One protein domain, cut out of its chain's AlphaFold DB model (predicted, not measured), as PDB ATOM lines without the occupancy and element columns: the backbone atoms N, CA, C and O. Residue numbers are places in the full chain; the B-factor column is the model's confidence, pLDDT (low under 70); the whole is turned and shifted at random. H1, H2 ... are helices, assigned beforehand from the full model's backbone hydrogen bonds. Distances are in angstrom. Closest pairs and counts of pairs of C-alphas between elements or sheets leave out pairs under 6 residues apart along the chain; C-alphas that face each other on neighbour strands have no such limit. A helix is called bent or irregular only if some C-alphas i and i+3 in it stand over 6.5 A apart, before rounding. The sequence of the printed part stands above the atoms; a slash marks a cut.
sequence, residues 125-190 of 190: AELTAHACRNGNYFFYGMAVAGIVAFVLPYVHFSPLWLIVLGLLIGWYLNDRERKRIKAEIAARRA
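This is residues 125 to 190 of the 190 residues of an uncharacterized protein of Sphingomonas sp. 32-62-10 (UniProt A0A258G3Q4). Look for two long helices, H1 and H2, placed lengthwise beside each other with a gap between them: the chain runs out along H1, turns, and folds back along H2. The turn makes one end of a rod, where residues 153 to 158 stick out, and the two ends of the printed part lie toward the other. The printed part has 66 residues with two named helices, H1 then H2, and no named strand; the class is all helix. It is only just loose, close to extended, with a radius of gyration of the C-alphas of 16.1 A and spans of 54 by 17 by 12 A.

Begin with H1, residues 125 to 154, and set beside it H2, residues 160 to 189, equally long at 30 residues. They run opposite ways and are near each other, with 23 pairs of C-alphas within 10 A; their closest C-alphas are 8.1 A apart. Residues 155 to 159 form the tight link between them, and residues 153 to 158 stand free. In the backbone of H2 every O i to N i+4 pair is within hydrogen-bond range; in H1, 20 of 26 are.

Find C-alpha 125 at (156.092, 151.979, 129.169); from there H1 runs 45.6 A to C-alpha 154 at (116.515, 131.192, 137.910). H1 is irregular, but only just: C-alphas 150 and 153 are 6.9 A apart. Then find C-alpha 160 at (119.738, 144.841, 131.303), where H2 begins, and follow it 43.6 A to C-alpha 189 at (160.056, 160.417, 136.972).

The two C-alphas farthest apart, those of Tyr 154 and Ala 190, are 54.0 A apart, while the first and last printed C-alphas, of Ala 125 and Ala 190, are 15.8 A apart. The printed part has no cut, and Ala 190 is the chain's last residue. In the B-factor column of this model the mean pLDDT of the printed part is 70.8; 23 residues are under 70, among them residues 125 to 139 and 188 to 190.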
ATOM      1  N   ALA A 125     156.752 152.542 127.989       59.97
ATOM      2  CA  ALA A 125     156.092 151.979 129.169       59.97
ATOM      3  C   ALA A 125     154.582 152.258 129.170       59.97
ATOM      4  O   ALA A 125     153.770 151.435 129.598       59.97
ATOM      5  N   GLU A 126     154.183 153.424 128.654       58.00
ATOM      6  CA  GLU A 126     152.779 153.820 128.561       58.00
ATOM      7  C   GLU A 126     152.035 152.988 127.498       58.00
ATOM      8  O   GLU A 126     150.862 152.641 127.673       58.00
ATOM      9  N   LEU A 127     152.731 152.589 126.428       55.53
ATOM     10  CA  LEU A 127     152.184 151.777 125.337       55.53
ATOM     11  C   LEU A 127     152.009 150.299 125.731       55.53
ATOM     12  O   LEU A 127     150.941 149.724 125.488       55.53
ATOM     13  N   THR A 128     153.003 149.680 126.375       52.66
ATOM     14  CA  THR A 128     152.928 148.273 126.823       52.66
ATOM     15  C   THR A 128     151.917 148.078 127.953       52.66
ATOM     16  O   THR A 128     151.141 147.115 127.925       52.66
ATOM     17  N   ALA A 129     151.825 149.028 128.890       53.19
ATOM     18  CA  ALA A 129     150.819 149.010 129.951       53.19
ATOM     19  C   ALA A 129     149.378 149.053 129.406       53.19
ATOM     20  O   ALA A 129     148.466 148.462 129.998       53.19
ATOM     21  N   HIS A 130     149.154 149.714 128.265       51.34
ATOM     22  CA  HIS A 130     147.845 149.769 127.619       51.34
ATOM     23  C   HIS A 130     147.491 148.505 126.819       51.34
ATOM     24  O   HIS A 130     146.330 148.088 126.844       51.34
ATOM     25  N   ALA A 131     148.460 147.874 126.151       49.94
ATOM     26  CA  ALA A 131     148.214 146.717 125.287       49.94
ATOM     27  C   ALA A 131     147.917 145.419 126.065       49.94
ATOM     28  O   ALA A 131     146.966 144.709 125.739       49.94
ATOM     29  N   CYS A 132     148.667 145.120 127.132       47.59
ATOM     30  CA  CYS A 132     148.519 143.849 127.859       47.59
ATOM     31  C   CYS A 132     147.274 143.780 128.764       47.59
ATOM     32  O   CYS A 132     146.775 142.692 129.055       47.59
ATOM     33  N   ARG A 133     146.729 144.919 129.215       51.94
ATOM     34  CA  ARG A 133     145.655 144.920 130.226       51.94
ATOM     35  C   ARG A 133     144.249 144.753 129.663       51.94
ATOM     36  O   ARG A 133     143.446 144.034 130.255       51.94
ATOM     37  N   ASN A 134     143.944 145.368 128.522       56.44
ATOM     38  CA  ASN A 134     142.589 145.316 127.962       56.44
ATOM     39  C   ASN A 134     142.192 143.899 127.515       56.44
ATOM     40  O   ASN A 134     141.029 143.525 127.654       56.44
ATOM     41  N   GLY A 135     143.156 143.091 127.055       56.00
ATOM     42  CA  GLY A 135     142.919 141.692 126.689       56.00
ATOM     43  C   GLY A 135     142.468 140.847 127.882       56.00
ATOM     44  O   GLY A 135     141.417 140.213 127.827       56.00
ATOM     45  N   ASN A 136     143.201 140.896 128.998       66.25
ATOM     46  CA  ASN A 136     142.901 140.061 130.167       66.25
ATOM     47  C   ASN A 136     141.572 140.434 130.842       66.25
ATOM     48  O   ASN A 136     140.778 139.548 131.158       66.25
ATOM     49  N   TYR A 137     141.274 141.726 131.017       68.19
ATOM     50  CA  TYR A 137     140.001 142.143 131.618       68.19
ATOM     51  C   TYR A 137     138.789 141.814 130.744       68.19
ATOM     52  O   TYR A 137     137.732 141.483 131.281       68.19
ATOM     53  N   PHE A 138     138.940 141.840 129.419       68.94
ATOM     54  CA  PHE A 138     137.894 141.388 128.507       68.94
ATOM     55  C   PHE A 138     137.600 139.890 128.683       68.94
ATOM     56  O   PHE A 138     136.437 139.509 128.808       68.94
ATOM     57  N   PHE A 139     138.634 139.047 128.785       68.00
ATOM     58  CA  PHE A 139     138.464 137.607 129.022       68.00
ATOM     59  C   PHE A 139     137.795 137.302 130.368       68.00
ATOM     60  O   PHE A 139     136.844 136.520 130.408       68.00
ATOM     61  N   TYR A 140     138.223 137.948 131.459       74.75
ATOM     62  CA  TYR A 140     137.561 137.788 132.758       74.75
ATOM     63  C   TYR A 140     136.117 138.307 132.734       74.75
ATOM     64  O   TYR A 140     135.225 137.658 133.279       74.75
ATOM     65  N   GLY A 141     135.867 139.430 132.055       75.75
ATOM     66  CA  GLY A 141     134.525 139.980 131.870       75.75
ATOM     67  C   GLY A 141     133.595 139.017 131.131       75.75
ATOM     68  O   GLY A 141     132.478 138.778 131.585       75.75
ATOM     69  N   MET A 142     134.073 138.399 130.049       77.06
ATOM     70  CA  MET A 142     133.320 137.399 129.285       77.06
ATOM     71  C   MET A 142     133.067 136.117 130.086       77.06
ATOM     72  O   MET A 142     131.962 135.579 130.042       77.06
ATOM     73  N   ALA A 143     134.051 135.648 130.859       75.62
ATOM     74  CA  ALA A 143     133.890 134.474 131.717       75.62
ATOM     75  C   ALA A 143     132.829 134.705 132.808       75.62
ATOM     76  O   ALA A 143     131.938 133.876 132.998       75.62
ATOM     77  N   VAL A 144     132.870 135.861 133.482       80.62
ATOM     78  CA  VAL A 144     131.872 136.238 134.496       80.62
ATOM     79  C   VAL A 144     130.494 136.428 133.861       80.62
ATOM     80  O   VAL A 144     129.509 135.923 134.397       80.62
ATOM     81  N   ALA A 145     130.408 137.087 132.701       77.88
ATOM     82  CA  ALA A 145     129.151 137.246 131.972       77.88
ATOM     83  C   ALA A 145     128.531 135.892 131.586       77.88
ATOM     84  O   ALA A 145     127.319 135.728 131.710       77.88
ATOM     85  N   GLY A 146     129.347 134.905 131.196       76.62
ATOM     86  CA  GLY A 146     128.897 133.538 130.922       76.62
ATOM     87  C   GLY A 146     128.297 132.842 132.149       76.62
ATOM     88  O   GLY A 146     127.217 132.260 132.058       76.62
ATOM     89  N   ILE A 147     128.944 132.955 133.314       80.00
ATOM     90  CA  ILE A 147     128.430 132.400 134.582       80.00
ATOM     91  C   ILE A 147     127.114 133.081 134.975       80.00
ATOM     92  O   ILE A 147     126.143 132.426 135.346       80.00
ATOM     93  N   VAL A 148     127.061 134.406 134.862       78.56
ATOM     94  CA  VAL A 148     125.885 135.209 135.207       78.56
ATOM     95  C   VAL A 148     124.706 134.890 134.277       78.56
ATOM     96  O   VAL A 148     123.589 134.694 134.756       78.56
ATOM     97  N   ALA A 149     124.951 134.737 132.972       74.75
ATOM     98  CA  ALA A 149     123.948 134.319 131.992       74.75
ATOM     99  C   ALA A 149     123.374 132.918 132.271       74.75
ATOM    100  O   ALA A 149     122.196 132.690 132.015       74.75
ATOM    101  N   PHE A 150     124.172 132.002 132.832       78.19
ATOM    102  CA  PHE A 150     123.715 130.666 133.226       78.19
ATOM    103  C   PHE A 150     122.778 130.687 134.447       78.19
ATOM    104  O   PHE A 150     121.857 129.878 134.534       78.19
ATOM    105  N   VAL A 151     122.984 131.618 135.386       78.19
ATOM    106  CA  VAL A 151     122.217 131.703 136.647       78.19
ATOM    107  C   VAL A 151     120.955 132.567 136.515       78.19
ATOM    108  O   VAL A 151     119.949 132.292 137.165       78.19
ATOM    109  N   LEU A 152     120.970 133.578 135.644       74.81
ATOM    110  CA  LEU A 152     119.850 134.504 135.412       74.81
ATOM    111  C   LEU A 152     118.471 133.879 135.159       74.81
ATOM    112  O   LEU A 152     117.504 134.448 135.654       74.81
ATOM    113  N   PRO A 153     118.320 132.751 134.437       75.12
ATOM    114  CA  PRO A 153     117.009 132.141 134.213       75.12
ATOM    115  C   PRO A 153     116.286 131.753 135.509       75.12
ATOM    116  O   PRO A 153     115.065 131.637 135.522       75.12
ATOM    117  N   TYR A 154     117.035 131.572 136.600       79.69
ATOM    118  CA  TYR A 154     116.515 131.192 137.910       79.69
ATOM    119  C   TYR A 154     116.135 132.393 138.787       79.69
ATOM    120  O   TYR A 154     115.670 132.212 139.911       79.69
ATOM    121  N   VAL A 155     116.324 133.622 138.298       75.44
ATOM    122  CA  VAL A 155     116.083 134.855 139.052       75.44
ATOM    123  C   VAL A 155     115.238 135.794 138.193       75.44
ATOM    124  O   VAL A 155     115.605 136.106 137.067       75.44
ATOM    125  N   HIS A 156     114.114 136.295 138.711       80.50
ATOM    126  CA  HIS A 156     113.245 137.256 138.007       80.50
ATOM    127  C   HIS A 156     113.860 138.670 137.912       80.50
ATOM    128  O   HIS A 156     113.202 139.672 138.184       80.50
ATOM    129  N   PHE A 157     115.141 138.769 137.566       77.12
ATOM    130  CA  PHE A 157     115.866 140.023 137.411       77.12
ATOM    131  C   PHE A 157     116.047 140.345 135.928       77.12
ATOM    132  O   PHE A 157     116.397 139.478 135.130       77.12
ATOM    133  N   SER A 158     115.823 141.605 135.548       77.38
ATOM    134  CA  SER A 158     116.032 142.033 134.163       77.38
ATOM    135  C   SER A 158     117.529 141.979 133.811       77.38
ATOM    136  O   SER A 158     118.327 142.637 134.490       77.38
ATOM    137  N   PRO A 159     117.922 141.271 132.733       72.06
ATOM    138  CA  PRO A 159     119.321 141.143 132.315       72.06
ATOM    139  C   PRO A 159     120.001 142.487 132.012       72.06
ATOM    140  O   PRO A 159     121.218 142.611 132.124       72.06
ATOM    141  N   LEU A 160     119.223 143.515 131.657       76.06
ATOM    142  CA  LEU A 160     119.738 144.841 131.303       76.06
ATOM    143  C   LEU A 160     120.486 145.519 132.460       76.06
ATOM    144  O   LEU A 160     121.467 146.223 132.225       76.06
ATOM    145  N   TRP A 161     120.081 145.272 133.711       76.56
ATOM    146  CA  TRP A 161     120.756 145.850 134.878       76.56
ATOM    147  C   TRP A 161     122.181 145.329 135.061       76.56
ATOM    148  O   TRP A 161     123.043 146.056 135.551       76.56
ATOM    149  N   LEU A 162     122.460 144.104 134.618       72.00
ATOM    150  CA  LEU A 162     123.790 143.508 134.726       72.00
ATOM    151  C   LEU A 162     124.769 144.104 133.717       72.00
ATOM    152  O   LEU A 162     125.950 144.232 134.026       72.00
ATOM    153  N   ILE A 163     124.277 144.544 132.555       73.69
ATOM    154  CA  ILE A 163     125.084 145.285 131.577       73.69
ATOM    155  C   ILE A 163     125.512 146.628 132.176       73.69
ATOM    156  O   ILE A 163     126.694 146.970 132.147       73.69
ATOM    157  N   VAL A 164     124.572 147.366 132.776       77.00
ATOM    158  CA  VAL A 164     124.863 148.655 133.428       77.00
ATOM    159  C   VAL A 164     125.842 148.469 134.589       77.00
ATOM    160  O   VAL A 164     126.827 149.202 134.685       77.00
ATOM    161  N   LEU A 165     125.619 147.463 135.441       78.38
ATOM    162  CA  LEU A 165     126.510 147.151 136.558       78.38
ATOM    163  C   LEU A 165     127.917 146.770 136.069       78.38
ATOM    164  O   LEU A 165     128.908 147.262 136.606       78.38
ATOM    165  N   GLY A 166     128.012 145.944 135.024       75.69
ATOM    166  CA  GLY A 166     129.279 145.542 134.416       75.69
ATOM    167  C   GLY A 166     130.064 146.727 133.855       75.69
ATOM    168  O   GLY A 166     131.264 146.837 134.102       75.69
ATOM    169  N   LEU A 167     129.388 147.659 133.175       76.06
ATOM    170  CA  LEU A 167     130.008 148.889 132.674       76.06
ATOM    171  C   LEU A 167     130.509 149.788 133.811       76.06
ATOM    172  O   LEU A 167     131.627 150.292 133.730       76.06
ATOM    173  N   LEU A 168     129.728 149.959 134.883       76.69
ATOM    174  CA  LEU A 168     130.127 150.767 136.042       76.69
ATOM    175  C   LEU A 168     131.324 150.161 136.786       76.69
ATOM    176  O   LEU A 168     132.268 150.881 137.112       76.69
ATOM    177  N   ILE A 169     131.311 148.846 137.024       78.12
ATOM    178  CA  ILE A 169     132.424 148.133 137.666       78.12
ATOM    179  C   ILE A 169     133.673 148.210 136.783       78.12
ATOM    180  O   ILE A 169     134.747 148.564 137.273       78.12
ATOM    181  N   GLY A 170     133.538 147.934 135.483       73.12
ATOM    182  CA  GLY A 170     134.645 148.017 134.530       73.12
ATOM    183  C   GLY A 170     135.246 149.422 134.462       73.12
ATOM    184  O   GLY A 170     136.466 149.575 134.510       73.12
ATOM    185  N   TRP A 171     134.402 150.456 134.433       78.19
ATOM    186  CA  TRP A 171     134.841 151.850 134.462       78.19
ATOM    187  C   TRP A 171     135.583 152.200 135.758       78.19
ATOM    188  O   TRP A 171     136.682 152.751 135.695       78.19
ATOM    189  N   TYR A 172     135.033 151.837 136.920       79.75
ATOM    190  CA  TYR A 172     135.645 152.113 138.223       79.75
ATOM    191  C   TYR A 172     137.019 151.445 138.380       79.75
ATOM    192  O   TYR A 172     137.979 152.087 138.814       79.75
ATOM    193  N   LEU A 173     137.133 150.167 138.002       76.38
ATOM    194  CA  LEU A 173     138.404 149.443 138.044       76.38
ATOM    195  C   LEU A 173     139.427 150.074 137.093       76.38
ATOM    196  O   LEU A 173     140.564 150.327 137.494       76.38
ATOM    197  N   ASN A 174     139.008 150.415 135.871       74.38
ATOM    198  CA  ASN A 174     139.873 151.061 134.889       74.38
ATOM    199  C   ASN A 174     140.380 152.434 135.372       74.38
ATOM    200  O   ASN A 174     141.575 152.713 135.269       74.38
ATOM    201  N   ASP A 175     139.510 153.273 135.945       76.12
ATOM    202  CA  ASP A 175     139.889 154.596 136.463       76.12
ATOM    203  C   ASP A 175     140.868 154.500 137.642       76.12
ATOM    204  O   ASP A 175     141.906 155.169 137.654       76.12
ATOM    205  N   ARG A 176     140.592 153.616 138.610       78.69
ATOM    206  CA  ARG A 176     141.474 153.401 139.769       78.69
ATOM    207  C   ARG A 176     142.875 152.986 139.340       78.69
ATOM    208  O   ARG A 176     143.875 153.433 139.898       78.69
ATOM    209  N   GLU A 177     142.952 152.128 138.344       68.38
ATOM    210  CA  GLU A 177     144.214 151.560 137.914       68.38
ATOM    211  C   GLU A 177     144.957 152.493 136.943       68.38
ATOM    212  O   GLU A 177     146.181 152.567 137.001       68.38
ATOM    213  N   ARG A 178     144.247 153.310 136.142       69.88
ATOM    214  CA  ARG A 178     144.838 154.469 135.441       69.88
ATOM    215  C   ARG A 178     145.495 155.434 136.422       69.88
ATOM    216  O   ARG A 178     146.611 155.885 136.178       69.88
ATOM    217  N   LYS A 179     144.825 155.741 137.535       77.38
ATOM    218  CA  LYS A 179     145.390 156.585 138.599       77.38
ATOM    219  C   LYS A 179     146.633 155.950 139.223       77.38
ATOM    220  O   LYS A 179     147.610 156.660 139.435       77.38
ATOM    221  N   ARG A 180     146.633 154.629 139.451       77.94
ATOM    222  CA  ARG A 180     147.802 153.898 139.974       77.94
ATOM    223  C   ARG A 180     149.000 153.972 139.030       77.94
ATOM    224  O   ARG A 180     150.076 154.333 139.480       77.94
ATOM    225  N   ILE A 181     148.804 153.696 137.738       69.44
ATOM    226  CA  ILE A 181     149.878 153.768 136.734       69.44
ATOM    227  C   ILE A 181     150.431 155.189 136.645       69.44
ATOM    228  O   ILE A 181     151.640 155.376 136.692       69.44
ATOM    229  N   LYS A 182     149.563 156.207 136.584       73.56
ATOM    230  CA  LYS A 182     150.014 157.605 136.572       73.56
ATOM    231  C   LYS A 182     150.847 157.957 137.804       73.56
ATOM    232  O   LYS A 182     151.833 158.670 137.667       73.56
ATOM    233  N   ALA A 183     150.466 157.459 138.979       76.38
ATOM    234  CA  ALA A 183     151.233 157.660 140.204       76.38
ATOM    235  C   ALA A 183     152.580 156.919 140.173       76.38
ATOM    236  O   ALA A 183     153.585 157.484 140.584       76.38
ATOM    237  N   GLU A 184     152.616 155.692 139.651       71.88
ATOM    238  CA  GLU A 184     153.841 154.896 139.527       71.88
ATOM    239  C   GLU A 184     154.825 155.520 138.527       71.88
ATOM    240  O   GLU A 184     155.998 155.691 138.843       71.88
ATOM    241  N   ILE A 185     154.338 155.967 137.365       66.69
ATOM    242  CA  ILE A 185     155.132 156.711 136.378       66.69
ATOM    243  C   ILE A 185     155.638 158.027 136.982       66.69
ATOM    244  O   ILE A 185     156.810 158.357 136.833       66.69
ATOM    245  N   ALA A 186     154.785 158.780 137.686       69.56
ATOM    246  CA  ALA A 186     155.197 160.024 138.336       69.56
ATOM    247  C   ALA A 186     156.278 159.789 139.402       69.56
ATOM    248  O   ALA A 186     157.216 160.572 139.482       69.56
ATOM    249  N   ALA A 187     156.182 158.700 140.170       70.12
ATOM    250  CA  ALA A 187     157.188 158.323 141.160       70.12
ATOM    251  C   ALA A 187     158.521 157.888 140.526       70.12
ATOM    252  O   ALA A 187     159.560 158.138 141.115       70.12
ATOM    253  N   ARG A 188     158.505 157.270 139.336       62.16
ATOM    254  CA  ARG A 188     159.728 156.914 138.581       62.16
ATOM    255  C   ARG A 188     160.371 158.107 137.860       62.16
ATOM    256  O   ARG A 188     161.537 158.038 137.480       62.16
ATOM    257  N   ARG A 189     159.595 159.167 137.605       61.12
ATOM    258  CA  ARG A 189     160.056 160.417 136.972       61.12
ATOM    259  C   ARG A 189     160.599 161.444 137.973       61.12
ATOM    260  O   ARG A 189     161.281 162.363 137.526       61.12
ATOM    261  N   ALA A 190     160.232 161.333 139.250       59.12
ATOM    262  CA  ALA A 190     160.688 162.193 140.343       59.12
ATOM    263  C   ALA A 190     162.048 161.733 140.878       59.12
ATOM    264  O   ALA A 190     162.838 162.627 141.248       59.12
TER     265      ALA A 190